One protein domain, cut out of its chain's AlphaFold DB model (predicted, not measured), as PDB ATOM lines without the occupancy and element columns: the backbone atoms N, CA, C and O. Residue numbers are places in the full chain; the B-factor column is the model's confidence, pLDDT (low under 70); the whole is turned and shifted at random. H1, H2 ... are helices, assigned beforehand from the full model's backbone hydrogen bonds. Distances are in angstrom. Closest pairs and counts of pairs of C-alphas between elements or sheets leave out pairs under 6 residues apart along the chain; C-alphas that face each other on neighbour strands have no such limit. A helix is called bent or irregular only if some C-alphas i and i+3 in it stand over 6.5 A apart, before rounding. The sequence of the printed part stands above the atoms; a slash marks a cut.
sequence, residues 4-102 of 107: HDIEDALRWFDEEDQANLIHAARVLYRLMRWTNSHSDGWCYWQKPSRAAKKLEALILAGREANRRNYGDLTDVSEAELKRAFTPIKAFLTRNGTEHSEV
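AT A GLANCE: This is residues 4 to 102 of the 107 residues of an uncharacterized protein of Arthrobacter sp. (UniProt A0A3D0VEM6). Three long helices, H2, H3 and H4, stand side by side as an up-and-down bundle, each running against the one before it, with their centres in a triangle; the short first helix H1 packs on H2 at residues 25 to 29. H3 is kinked, H2 and H4 meet only near their first residues, and the last residues, 95 to 102, fold back from the end of H4 toward H2. The printed part has 99 residues with four named helices, in the order H1, H2, H3, H4, and no named strand; the class is all helix. The whole is compact, with a radius of gyration of the C-alphas of 13.6 A, and its outline is elongated, spanning 42 by 26 by 19 A.

IN THESE COORDINATES: Begin with H3, the longest helix, residues 46 to 68: find C-alpha 46 at (134.720, 93.405, 136.612), from where it runs 31.5 A to C-alpha 68 at (115.990, 113.102, 120.730). It has a kink of 52 degrees near residue 54 and is irregular, with C-alphas 51 and 54 standing 7.5 A apart. H2, residues 19 to 38, is 28.4 A long. H4, residues 78 to 94, runs 24.4 A and ends with C-alpha 94 at (139.365, 83.030, 127.299); it has a kink of 35 degrees near residue 85 and is only just irregular, C-alphas 84 and 87 being 7.0 A apart. H1, residues 4 to 9, is 8.5 A long and begins at C-alpha 4, (118.864, 97.160, 137.012).

HOW THE PARTS SIT: Start at Leu 55 and Ala 84, the closest C-alphas of H3 and H4, 4.9 A apart: these two helices touch as a helical hairpin, opposite ways at a shallow tilt of 17 degrees. H2, the hub, touches the three other helices. It forms a helical hairpin with H3, opposite ways at a shallow tilt of 29 degrees, with the C-alphas of Leu 21 and Ile 59 closest at 6.3 A. With residues 20 to 24 alone it touches residues 78 to 81 of H4, the same way at a shallow tilt of 13 degrees; the closest C-alphas, of Asn 20 and Glu 78, are 6.6 A apart. With residues 25 to 29 alone H2 touches H1, its partner in another helical hairpin, opposite ways at 28 degrees, a shallow tilt; look at the C-alphas of Ala 9 and Ala 25, the closest, 5.8 A apart. H1 and H3 are close but not clearly touching, with the C-alphas of Ala 9 and Ile 59 closest at 7.7 A, and H1 and H4 are apart. In the backbones of H1 and H2 every O i to N i+4 pair is within hydrogen-bond range; in H3 it is 17 of 19 and in H4 11 of 13.

THE WHOLE: Look for the two C-alphas farthest apart at Tyr 70 and Gly 96, 44.0 A from each other. The printed part, residues 4 to 102, has no cut, and the links from H1 to H2, H2 to H3 and H3 to H4 are short. The mean pLDDT of the printed part is 94.8, and one printed residue, Gly 71, is under 70, where the model's confidence is low.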
ATOM      1  N   HIS A   4     120.154  96.516 137.246       96.88
ATOM      2  CA  HIS A   4     118.864  97.160 137.012       96.88
ATOM      3  C   HIS A   4     118.821  97.909 135.669       96.88
ATOM      4  O   HIS A   4     117.880  97.742 134.901       96.88
ATOM      5  N   ASP A   5     119.878  98.656 135.328       97.44
ATOM      6  CA  ASP A   5     120.011  99.331 134.032       97.44
ATOM      7  C   ASP A   5     119.954  98.326 132.864       97.44
ATOM      8  O   ASP A   5     119.435  98.641 131.794       97.44
ATOM      9  N   ILE A   6     120.545  97.137 133.041       97.69
ATOM     10  CA  ILE A   6     120.592  96.076 132.022       97.69
ATOM     11  C   ILE A   6     119.215  95.435 131.844       97.69
ATOM     12  O   ILE A   6     118.807  95.179 130.712       97.69
ATOM     13  N   GLU A   7     118.495  95.187 132.935       97.62
ATOM     14  CA  GLU A   7     117.123  94.677 132.894       97.62
ATOM     15  C   GLU A   7     116.169  95.677 132.236       97.62
ATOM     16  O   GLU A   7     115.392  95.303 131.354       97.62
ATOM     17  N   ASP A   8     116.276  96.956 132.596       97.06
ATOM     18  CA  ASP A   8     115.479  98.028 132.002       97.06
ATOM     19  C   ASP A   8     115.749  98.184 130.501       97.06
ATOM     20  O   ASP A   8     114.824  98.468 129.736       97.06
ATOM     21  N   ALA A   9     116.988  97.949 130.055       96.75
ATOM     22  CA  ALA A   9     117.363  98.052 128.647       96.75
ATOM     23  C   ALA A   9     116.597  97.100 127.722       96.75
ATOM     24  O   ALA A   9     116.444  97.400 126.539       96.75
ATOM     25  N   LEU A  10     116.050  96.002 128.252       96.50
ATOM     26  CA  LEU A  10     115.178  95.097 127.497       96.50
ATOM     27  C   LEU A  10     113.857  95.750 127.061       96.50
ATOM     28  O   LEU A  10     113.153  95.180 126.234       96.50
ATOM     29  N   ARG A  11     113.506  96.911 127.625       95.19
ATOM     30  CA  ARG A  11     112.254  97.638 127.365       95.19
ATOM     31  C   ARG A  11     112.469  98.982 126.666       95.19
ATOM     32  O   ARG A  11     111.515  99.734 126.503       95.19
ATOM     33  N   TRP A  12     113.709  99.342 126.327       94.38
ATOM     34  CA  TRP A  12     114.023 100.657 125.747       94.38
ATOM     35  C   TRP A  12     113.781 100.752 124.243       94.38
ATOM     36  O   TRP A  12     113.744 101.864 123.716       94.38
ATOM     37  N   PHE A  13     113.671  99.614 123.566       93.31
ATOM     38  CA  PHE A  13     113.676  99.518 122.113       93.31
ATOM     39  C   PHE A  13     112.502  98.665 121.649       93.31
ATOM     40  O   PHE A  13     112.055  97.788 122.392       93.31
ATOM     41  N   ASP A  14     112.042  98.931 120.433       90.06
ATOM     42  CA  ASP A  14     110.986  98.176 119.764       90.06
ATOM     43  C   ASP A  14     111.576  97.112 118.816       90.06
ATOM     44  O   ASP A  14     112.632  97.325 118.225       90.06
ATOM     45  N   GLU A  15     110.956  95.931 118.721       90.31
ATOM     46  CA  GLU A  15     111.508  94.814 117.931       90.31
ATOM     47  C   GLU A  15     111.291  94.990 116.432       90.31
ATOM     48  O   GLU A  15     112.112  94.508 115.652       90.31
ATOM     49  N   GLU A  16     110.229  95.693 116.037       91.00
ATOM     50  CA  GLU A  16     109.908  95.950 114.635       91.00
ATOM     51  C   GLU A  16     110.880  96.975 114.045       91.00
ATOM     52  O   GLU A  16     111.444  96.747 112.974       91.00
ATOM     53  N   ASP A  17     111.144  98.054 114.783       92.00
ATOM     54  CA  ASP A  17     111.981  99.154 114.301       92.00
ATOM     55  C   ASP A  17     113.458  99.035 114.710       92.00
ATOM     56  O   ASP A  17     114.324  99.638 114.075       92.00
ATOM     57  N   GLN A  18     113.778  98.300 115.787       93.94
ATOM     58  CA  GLN A  18     115.098  98.335 116.440       93.94
ATOM     59  C   GLN A  18     115.624  96.953 116.845       93.94
ATOM     60  O   GLN A  18     116.166  96.744 117.941       93.94
ATOM     61  N   ALA A  19     115.487  95.994 115.932       95.69
ATOM     62  CA  ALA A  19     115.887  94.608 116.133       95.69
ATOM     63  C   ALA A  19     117.347  94.447 116.609       95.69
ATOM     64  O   ALA A  19     117.623  93.616 117.482       95.69
ATOM     65  N   ASN A  20     118.298  95.243 116.097       96.81
ATOM     66  CA  ASN A  20     119.704  95.145 116.496       96.81
ATOM     67  C   ASN A  20     119.946  95.688 117.910       96.81
ATOM     68  O   ASN A  20     120.701  95.075 118.673       96.81
ATOM     69  N   LEU A  21     119.305  96.793 118.295       96.88
ATOM     70  CA  LEU A  21     119.381  97.321 119.662       96.88
ATOM     71  C   LEU A  21     118.703  96.395 120.684       96.88
ATOM     72  O   LEU A  21     119.274  96.157 121.755       96.88
ATOM     73  N   ILE A  22     117.557  95.787 120.354       96.25
ATOM     74  CA  ILE A  22     116.956  94.745 121.204       96.25
ATOM     75  C   ILE A  22     117.890  93.544 121.335       96.25
ATOM     76  O   ILE A  22     118.096  93.035 122.441       96.25
ATOM     77  N   HIS A  23     118.488  93.084 120.236       97.00
ATOM     78  CA  HIS A  23     119.450  91.986 120.277       97.00
ATOM     79  C   HIS A  23     120.644  92.345 121.176       97.00
ATOM     80  O   HIS A  23     121.033  91.551 122.037       97.00
ATOM     81  N   ALA A  24     121.181  93.562 121.059       97.62
ATOM     82  CA  ALA A  24     122.234  94.053 121.940       97.62
ATOM     83  C   ALA A  24     121.834  93.960 123.424       97.62
ATOM     84  O   ALA A  24     122.588  93.400 124.225       97.62
ATOM     85  N   ALA A  25     120.643  94.447 123.783       98.00
ATOM     86  CA  ALA A  25     120.134  94.399 125.153       98.00
ATOM     87  C   ALA A  25     119.954  92.953 125.656       98.00
ATOM     88  O   ALA A  25     120.407  92.619 126.753       98.00
ATOM     89  N   ARG A  26     119.384  92.063 124.831       97.62
ATOM     90  CA  ARG A  26     119.210  90.631 125.150       97.62
ATOM     91  C   ARG A  26     120.550  89.935 125.410       97.62
ATOM     92  O   ARG A  26     120.672  89.187 126.381       97.62
ATOM     93  N   VAL A  27     121.567  90.193 124.586       98.12
ATOM     94  CA  VAL A  27     122.925  89.645 124.773       98.12
ATOM     95  C   VAL A  27     123.572  90.181 126.050       98.12
ATOM     96  O   VAL A  27     124.173  89.406 126.794       98.12
ATOM     97  N   LEU A  28     123.433  91.479 126.340       98.38
ATOM     98  CA  LEU A  28     123.980  92.071 127.563       98.38
ATOM     99  C   LEU A  28     123.334  91.468 128.820       98.38
ATOM    100  O   LEU A  28     124.045  91.072 129.743       98.38
ATOM    101  N   TYR A  29     122.008  91.325 128.822       98.25
ATOM    102  CA  TYR A  29     121.272  90.669 129.903       98.25
ATOM    103  C   TYR A  29     121.724  89.219 130.110       98.25
ATOM    104  O   TYR A  29     121.959  88.789 131.236       98.25
ATOM    105  N   ARG A  30     121.927  88.463 129.029       97.56
ATOM    106  CA  ARG A  30     122.428  87.084 129.116       97.56
ATOM    107  C   ARG A  30     123.843  87.004 129.664       97.56
ATOM    108  O   ARG A  30     124.103  86.164 130.518       97.56
ATOM    109  N   LEU A  31     124.738  87.894 129.237       98.00
ATOM    110  CA  LEU A  31     126.088  87.969 129.794       98.00
ATOM    111  C   LEU A  31     126.055  88.272 131.297       98.00
ATOM    112  O   LEU A  31     126.821  87.675 132.054       98.00
ATOM    113  N   MET A  32     125.168  89.167 131.737       98.06
ATOM    114  CA  MET A  32     124.955  89.464 133.155       98.06
ATOM    115  C   MET A  32     124.452  88.229 133.912       98.06
ATOM    116  O   MET A  32     125.038  87.852 134.922       98.06
ATOM    117  N   ARG A  33     123.431  87.536 133.396       97.69
ATOM    118  CA  ARG A  33     122.902  86.303 134.003       97.69
ATOM    119  C   ARG A  33     123.949  85.196 134.084       97.69
ATOM    120  O   ARG A  33     124.075  84.570 135.131       97.69
ATOM    121  N   TRP A  34     124.719  85.001 133.016       96.94
ATOM    122  CA  TRP A  34     125.846  84.072 132.991       96.94
ATOM    123  C   TRP A  34     126.916  84.469 134.018       96.94
ATOM    124  O   TRP A  34     127.417  83.624 134.751       96.94
ATOM    125  N   THR A  35     127.227  85.761 134.136       96.94
ATOM    126  CA  THR A  35     128.178  86.272 135.136       96.94
ATOM    127  C   THR A  35     127.698  85.963 136.552       96.94
ATOM    128  O   THR A  35     128.475  85.453 137.357       96.94
ATOM    129  N   ASN A  36     126.418  86.209 136.836       96.81
ATOM    130  CA  ASN A  36     125.798  85.950 138.136       96.81
ATOM    131  C   ASN A  36     125.725  84.452 138.475       96.81
ATOM    132  O   ASN A  36     125.673  84.105 139.648       96.81
ATOM    133  N   SER A  37     125.719  83.554 137.482       96.25
ATOM    134  CA  SER A  37     125.723  82.106 137.729       96.25
ATOM    135  C   SER A  37     127.125  81.501 137.869       96.25
ATOM    136  O   SER A  37     127.239  80.359 138.305       96.25
ATOM    137  N   HIS A  38     128.181  82.228 137.489       94.50
ATOM    138  CA  HIS A  38     129.571  81.744 137.494       94.50
ATOM    139  C   HIS A  38     130.491  82.537 138.441       94.50
ATOM    140  O   HIS A  38     131.692  82.271 138.505       94.50
ATOM    141  N   SER A  39     129.961  83.531 139.156       92.62
ATOM    142  CA  SER A  39     130.699  84.391 140.086       92.62
ATOM    143  C   SER A  39     129.757  84.991 141.138       92.62
ATOM    144  O   SER A  39     128.558  84.739 141.103       92.62
ATOM    145  N   ASP A  40     130.281  85.825 142.038       90.56
ATOM    146  CA  ASP A  40     129.519  86.488 143.110       90.56
ATOM    147  C   ASP A  40     128.549  87.571 142.600       90.56
ATOM    148  O   ASP A  40     127.812  88.169 143.381       90.56
ATOM    149  N   GLY A  41     128.556  87.853 141.294       92.19
ATOM    150  CA  GLY A  41     127.639  88.786 140.647       92.19
ATOM    151  C   GLY A  41     128.325  89.784 139.719       92.19
ATOM    152  O   GLY A  41     129.545  89.993 139.752       92.19
ATOM    153  N   TRP A  42     127.517  90.435 138.886       95.00
ATOM    154  CA  TRP A  42     127.942  91.400 137.874       95.00
ATOM    155  C   TRP A  42     128.730  92.571 138.461       95.00
ATOM    156  O   TRP A  42     129.717  93.023 137.876       95.00
ATOM    157  N   CYS A  43     128.321  93.052 139.636       93.19
ATOM    158  CA  CYS A  43     128.969  94.180 140.300       93.19
ATOM    159  C   CYS A  43     130.351  93.839 140.882       93.19
ATOM    160  O   CYS A  43     131.199  94.728 140.988       93.19
ATOM    161  N   TYR A  44     130.610  92.568 141.201       92.94
ATOM    162  CA  TYR A  44     131.863  92.132 141.820       92.94
ATOM    163  C   TYR A  44     132.879  91.633 140.789       92.94
ATOM    164  O   TYR A  44     134.080  91.896 140.914       92.94
ATOM    165  N   TRP A  45     132.423  90.985 139.712       93.69
ATOM    166  CA  TRP A  45     133.319  90.506 138.664       93.69
ATOM    167  C   TRP A  45     133.477  91.507 137.517       93.69
ATOM    168  O   TRP A  45     132.736  91.530 136.540       93.69
ATOM    169  N   GLN A  46     134.533  92.317 137.580       94.50
ATOM    170  CA  GLN A  46     134.720  93.405 136.612       94.50
ATOM    171  C   GLN A  46     135.055  92.955 135.178       94.50
ATOM    172  O   GLN A  46     134.886  93.740 134.245       94.50
ATOM    173  N   LYS A  47     135.577  91.739 134.966       96.19
ATOM    174  CA  LYS A  47     136.018  91.284 133.631       96.19
ATOM    175  C   LYS A  47     134.873  91.242 132.602       96.19
ATOM    176  O   LYS A  47     135.054  91.860 131.548       96.19
ATOM    177  N   PRO A  48     133.720  90.596 132.866       96.19
ATOM    178  CA  PRO A  48     132.590  90.602 131.934       96.19
ATOM    179  C   PRO A  48     132.037  92.014 131.687       96.19
ATOM    180  O   PRO A  48     131.849  92.391 130.532       96.19
ATOM    181  N   SER A  49     131.901  92.850 132.725       95.94
ATOM    182  CA  SER A  49     131.469  94.250 132.558       95.94
ATOM    183  C   SER A  49     132.430  95.067 131.681       95.94
ATOM    184  O   SER A  49     132.003  95.820 130.806       95.94
ATOM    185  N   ARG A  50     133.749  94.884 131.837       97.25
ATOM    186  CA  ARG A  50     134.757  95.523 130.971       97.25
ATOM    187  C   ARG A  50     134.661  95.038 129.525       97.25
ATOM    188  O   ARG A  50     134.767  95.853 128.611       97.25
ATOM    189  N   ALA A  51     134.444  93.741 129.309       98.00
ATOM    190  CA  ALA A  51     134.247  93.184 127.971       98.00
ATOM    191  C   ALA A  51     132.980  93.743 127.298       98.00
ATOM    192  O   ALA A  51     132.981  93.985 126.093       98.00
ATOM    193  N   ALA A  52     131.934  94.019 128.079       98.19
ATOM    194  CA  ALA A  52     130.666  94.552 127.600       98.19
ATOM    195  C   ALA A  52     130.674  96.057 127.278       98.19
ATOM    196  O   ALA A  52     129.715  96.541 126.687       98.19
ATOM    197  N   LYS A  53     131.733  96.816 127.605       98.25
ATOM    198  CA  LYS A  53     131.728  98.293 127.509       98.25
ATOM    199  C   LYS A  53     131.308  98.850 126.151       98.25
ATOM    200  O   LYS A  53     130.606  99.854 126.103       98.25
ATOM    201  N   LYS A  54     131.723  98.209 125.055       98.06
ATOM    202  CA  LYS A  54     131.319  98.633 123.703       98.06
ATOM    203  C   LYS A  54     129.828  98.410 123.454       98.06
ATOM    204  O   LYS A  54     129.195  99.254 122.835       98.06
ATOM    205  N   LEU A  55     129.286  97.301 123.952       98.44
ATOM    206  CA  LEU A  55     127.869  96.982 123.837       98.44
ATOM    207  C   LEU A  55     127.016  97.909 124.712       98.44
ATOM    208  O   LEU A  55     126.038  98.459 124.222       98.44
ATOM    209  N   GLU A  56     127.436  98.160 125.959       98.38
ATOM    210  CA  GLU A  56     126.792  99.142 126.847       98.38
ATOM    211  C   GLU A  56     126.740 100.532 126.194       98.38
ATOM    212  O   GLU A  56     125.698 101.182 126.192       98.38
ATOM    213  N   ALA A  57     127.853 100.987 125.607       98.12
ATOM    214  CA  ALA A  57     127.920 102.286 124.944       98.12
ATOM    215  C   ALA A  57     126.994 102.369 123.719       98.12
ATOM    216  O   ALA A  57     126.337 103.389 123.533       98.12
ATOM    217  N   LEU A  58     126.920 101.300 122.917       97.75
ATOM    218  CA  LEU A  58     126.035 101.222 121.752       97.75
ATOM    219  C   LEU A  58     124.558 101.328 122.164       97.75
ATOM    220  O   LEU A  58     123.820 102.134 121.605       97.75
ATOM    221  N   ILE A  59     124.157 100.575 123.191       97.94
ATOM    222  CA  ILE A  59     122.800 100.596 123.756       97.94
ATOM    223  C   ILE A  59     122.448 101.996 124.276       97.94
ATOM    224  O   ILE A  59     121.397 102.543 123.946       97.94
ATOM    225  N   LEU A  60     123.328 102.606 125.074       97.38
ATOM    226  CA  LEU A  60     123.077 103.932 125.644       97.38
ATOM    227  C   LEU A  60     122.993 105.019 124.564       97.38
ATOM    228  O   LEU A  60     122.148 105.908 124.665       97.38
ATOM    229  N   ALA A  61     123.829 104.937 123.527       95.12
ATOM    230  CA  ALA A  61     123.771 105.849 122.389       95.12
ATOM    231  C   ALA A  61     122.454 105.705 121.610       95.12
ATOM    232  O   ALA A  61     121.824 106.718 121.316       95.12
ATOM    233  N   GLY A  62     122.006 104.470 121.347       94.44
ATOM    234  CA  GLY A  62     120.715 104.205 120.705       94.44
ATOM    235  C   GLY A  62     119.538 104.759 121.512       94.44
ATOM    236  O   GLY A  62     118.682 105.455 120.971       94.44
ATOM    237  N   ARG A  63     119.540 104.552 122.838       94.19
ATOM    238  CA  ARG A  63     118.506 105.108 123.730       94.19
ATOM    239  C   ARG A  63     118.451 106.634 123.651       94.19
ATOM    240  O   ARG A  63     117.370 107.216 123.593       94.19
ATOM    241  N   GLU A  64     119.609 107.291 123.673       93.19
ATOM    242  CA  GLU A  64     119.673 108.752 123.620       93.19
ATOM    243  C   GLU A  64     119.262 109.303 122.249       93.19
ATOM    244  O   GLU A  64     118.590 110.334 122.196       93.19
ATOM    245  N   ALA A  65     119.615 108.621 121.155       90.69
ATOM    246  CA  ALA A  65     119.178 108.985 119.808       90.69
ATOM    247  C   ALA A  65     117.646 108.932 119.691       90.69
ATOM    248  O   ALA A  65     117.027 109.935 119.335       90.69
ATOM    249  N   ASN A  66     117.023 107.830 120.123       88.88
ATOM    250  CA  ASN A  66     115.563 107.690 120.155       88.88
ATOM    251  C   ASN A  66     114.882 108.806 120.951       88.88
ATOM    252  O   ASN A  66     113.894 109.387 120.506       88.88
ATOM    253  N   ARG A  67     115.426 109.135 122.130       89.00
ATOM    254  CA  ARG A  67     114.868 110.182 122.995       89.00
ATOM    255  C   ARG A  67     114.870 111.556 122.321       89.00
ATOM    256  O   ARG A  67     114.000 112.372 122.612       89.00
ATOM    257  N   ARG A  68     115.843 111.825 121.446       88.38
ATOM    258  CA  ARG A  68     115.990 113.102 120.730       88.38
ATOM    259  C   ARG A  68     115.200 113.169 119.426       88.38
ATOM    260  O   ARG A  68     114.882 114.271 118.995       88.38
ATOM    261  N   ASN A  69     114.885 112.026 118.823       82.12
ATOM    262  CA  ASN A  69     114.284 111.951 117.491       82.12
ATOM    263  C   ASN A  69     112.745 112.040 117.470       82.12
ATOM    264  O   ASN A  69     112.156 111.895 116.406       82.12
ATOM    265  N   TYR A  70     112.080 112.286 118.608       71.38
ATOM    266  CA  TYR A  70     110.625 112.534 118.706       71.38
ATOM    267  C   TYR A  70     109.721 111.557 117.912       71.38
ATOM    268  O   TYR A  70     108.635 111.943 117.485       71.38
ATOM    269  N   GLY A  71     110.141 110.299 117.725       65.81
ATOM    270  CA  GLY A  71     109.378 109.271 117.003       65.81
ATOM    271  C   GLY A  71     110.044 108.710 115.741       65.81
ATOM    272  O   GLY A  71     109.565 107.702 115.239       65.81
ATOM    273  N   ASP A  72     111.148 109.290 115.256       76.31
ATOM    274  CA  ASP A  72     111.960 108.688 114.185       76.31
ATOM    275  C   ASP A  72     112.979 107.703 114.790       76.31
ATOM    276  O   ASP A  72     114.112 108.060 115.148       76.31
ATOM    277  N   LEU A  73     112.512 106.475 115.036       79.25
ATOM    278  CA  LEU A  73     113.313 105.408 115.634       79.25
ATOM    279  C   LEU A  73     114.397 104.968 114.649       79.25
ATOM    280  O   LEU A  73     114.122 104.582 113.518       79.25
ATOM    281  N   THR A  74     115.652 105.019 115.087       85.88
ATOM    282  CA  THR A  74     116.793 104.584 114.276       85.88
ATOM    283  C   THR A  74     117.441 103.380 114.939       85.88
ATOM    284  O   THR A  74     117.785 103.425 116.124       85.88
ATOM    285  N   ASP A  75     117.617 102.298 114.186       94.56
ATOM    286  CA  ASP A  75     118.404 101.154 114.638       94.56
ATOM    287  C   ASP A  75     119.895 101.340 114.333       94.56
ATOM    288  O   ASP A  75     120.303 102.137 113.484       94.56
ATOM    289  N   VAL A  76     120.728 100.567 115.020       95.31
ATOM    290  CA  VAL A  76     122.156 100.460 114.710       95.31
ATOM    291  C   VAL A  76     122.372  99.470 113.572       95.31
ATOM    292  O   VAL A  76     121.603  98.525 113.391       95.31
ATOM    293  N   SER A  77     123.449  99.637 112.809       96.31
ATOM    294  CA  SER A  77     123.770  98.679 111.752       96.31
ATOM    295  C   SER A  77     124.238  97.335 112.325       96.31
ATOM    296  O   SER A  77     124.873  97.255 113.383       96.31
ATOM    297  N   GLU A  78     124.033  96.256 111.566       96.56
ATOM    298  CA  GLU A  78     124.533  94.927 111.938       96.56
ATOM    299  C   GLU A  78     126.071  94.915 112.093       96.56
ATOM    300  O   GLU A  78     126.631  94.204 112.932       96.56
ATOM    301  N   ALA A  79     126.779  95.735 111.309       97.56
ATOM    302  CA  ALA A  79     128.229  95.871 111.390       97.56
ATOM    303  C   ALA A  79     128.680  96.490 112.724       97.56
ATOM    304  O   ALA A  79     129.662  96.031 113.317       97.56
ATOM    305  N   GLU A  80     127.971  97.507 113.215       97.56
ATOM    306  CA  GLU A  80     128.227  98.110 114.527       97.56
ATOM    307  C   GLU A  80     127.932  97.120 115.652       97.56
ATOM    308  O   GLU A  80     128.772  96.940 116.543       97.56
ATOM    309  N   LEU A  81     126.810  96.400 115.556       97.81
ATOM    310  CA  LEU A  81     126.443  95.362 116.515       97.81
ATOM    311  C   LEU A  81     127.519  94.263 116.599       97.81
ATOM    312  O   LEU A  81     128.035  93.960 117.680       97.81
ATOM    313  N   LYS A  82     127.949  93.714 115.454       97.25
ATOM    314  CA  LYS A  82     129.003  92.684 115.385       97.25
ATOM    315  C   LYS A  82     130.324  93.158 116.001       97.25
ATOM    316  O   LYS A  82     130.981  92.387 116.707       97.25
ATOM    317  N   ARG A  83     130.713  94.420 115.778       97.88
ATOM    318  CA  ARG A  83     131.919  95.020 116.385       97.88
ATOM    319  C   ARG A  83     131.793  95.160 117.902       97.88
ATOM    320  O   ARG A  83     132.782  94.965 118.616       97.88
ATOM    321  N   ALA A  84     130.603  95.487 118.404       98.19
ATOM    322  CA  ALA A  84     130.339  95.580 119.837       98.19
ATOM    323  C   ALA A  84     130.378  94.206 120.532       98.19
ATOM    324  O   ALA A  84     130.805  94.115 121.683       98.19
ATOM    325  N   PHE A  85     130.031  93.130 119.820       98.38
ATOM    326  CA  PHE A  85     130.090  91.754 120.326       98.38
ATOM    327  C   PHE A  85     131.502  91.164 120.427       98.38
ATOM    328  O   PHE A  85     131.746  90.302 121.272       98.38
ATOM    329  N   THR A  86     132.448  91.607 119.592       98.12
ATOM    330  CA  THR A  86     133.820  91.066 119.546       98.12
ATOM    331  C   THR A  86     134.506  90.927 120.919       98.12
ATOM    332  O   THR A  86     135.004  89.835 121.209       98.12
ATOM    333  N   PRO A  87     134.557  91.957 121.792       98.44
ATOM    334  CA  PRO A  87     135.217  91.827 123.095       98.44
ATOM    335  C   PRO A  87     134.540  90.813 124.028       98.44
ATOM    336  O   PRO A  87     135.240  90.146 124.789       98.44
ATOM    337  N   ILE A  88     133.216  90.650 123.942       98.38
ATOM    338  CA  ILE A  88     132.463  89.664 124.730       98.38
ATOM    339  C   ILE A  88     132.816  88.250 124.264       98.38
ATOM    340  O   ILE A  88     133.185  87.412 125.082       98.38
ATOM    341  N   LYS A  89     132.808  88.000 122.948       97.88
ATOM    342  CA  LYS A  89     133.225  86.707 122.376       97.88
ATOM    343  C   LYS A  89     134.650  86.333 122.787       97.88
ATOM    344  O   LYS A  89     134.894  85.218 123.236       97.88
ATOM    345  N   ALA A  90     135.582  87.283 122.702       98.19
ATOM    346  CA  ALA A  90     136.962  87.069 123.131       98.19
ATOM    347  C   ALA A  90     137.076  86.781 124.639       98.19
ATOM    348  O   ALA A  90     137.930  86.000 125.055       98.19
ATOM    349  N   PHE A  91     136.238  87.409 125.467       98.00
ATOM    350  CA  PHE A  91     136.163  87.120 126.896       98.00
ATOM    351  C   PHE A  91     135.647  85.698 127.162       98.00
ATOM    352  O   PHE A  91     136.302  84.973 127.907       98.00
ATOM    353  N   LEU A  92     134.551  85.275 126.527       97.25
ATOM    354  CA  LEU A  92     133.993  83.925 126.697       97.25
ATOM    355  C   LEU A  92     135.001  82.845 126.281       97.25
ATOM    356  O   LEU A  92     135.293  81.949 127.068       97.25
ATOM    357  N   THR A  93     135.652  83.005 125.121       97.62
ATOM    358  CA  THR A  93     136.707  82.083 124.663       97.62
ATOM    359  C   THR A  93     137.848  81.954 125.674       97.62
ATOM    360  O   THR A  93     138.313  80.852 125.941       97.62
ATOM    361  N   ARG A  94     138.293  83.061 126.286       97.19
ATOM    362  CA  ARG A  94     139.365  83.030 127.299       97.19
ATOM    363  C   ARG A  94     138.953  82.365 128.612       97.19
ATOM    364  O   ARG A  94     139.835  81.960 129.359       97.19
ATOM    365  N   ASN A  95     137.657  82.276 128.900       95.25
ATOM    366  CA  ASN A  95     137.129  81.562 130.064       95.25
ATOM    367  C   ASN A  95     136.687  80.128 129.721       95.25
ATOM    368  O   ASN A  95     136.097  79.466 130.567       95.25
ATOM    369  N   GLY A  96     136.963  79.642 128.502       96.44
ATOM    370  CA  GLY A  96     136.563  78.299 128.074       96.44
ATOM    371  C   GLY A  96     135.047  78.126 127.965       96.44
ATOM    372  O   GLY A  96     134.543  77.029 128.162       96.44
ATOM    373  N   THR A  97     134.319  79.212 127.706       95.56
ATOM    374  CA  THR A  97     132.858  79.215 127.607       95.56
ATOM    375  C   THR A  97     132.426  79.290 126.151       95.56
ATOM    376  O   THR A  97     132.895  80.151 125.397       95.56
ATOM    377  N   GLU A  98     131.494  78.420 125.774       95.25
ATOM    378  CA  GLU A  98     130.866  78.443 124.458       95.25
ATOM    379  C   GLU A  98     130.100  79.747 124.229       95.25
ATOM    380  O   GLU A  98     129.439  80.284 125.121       95.25
ATOM    381  N   HIS A  99     130.162  80.286 123.009       95.94
ATOM    382  CA  HIS A  99     129.486  81.555 122.710       95.94
ATOM    383  C   HIS A  99     127.961  81.431 122.806       95.94
ATOM    384  O   HIS A  99     127.305  82.426 123.108       95.94
ATOM    385  N   SER A 100     127.408  80.231 122.601       94.56
ATOM    386  CA  SER A 100     125.969  79.945 122.666       94.56
ATOM    387  C   SER A 100     125.336  80.197 124.038       94.56
ATOM    388  O   SER A 100     124.132  80.433 124.121       94.56
ATOM    389  N   GLU A 101     126.135  80.198 125.108       94.62
ATOM    390  CA  GLU A 101     125.674  80.516 126.468       94.62
ATOM    391  C   GLU A 101     125.159  81.962 126.585       94.62
ATOM    392  O   GLU A 101     124.300  82.274 127.408       94.62
ATOM    393  N   VAL A 102     125.670  82.862 125.741       96.44
ATOM    394  CA  VAL A 102     125.347  84.297 125.774       96.44
ATOM    395  C   VAL A 102     124.691  84.764 124.476       96.44
ATOM    396  O   VAL A 102     123.734  85.536 124.507       96.44
TER     397      VAL A 102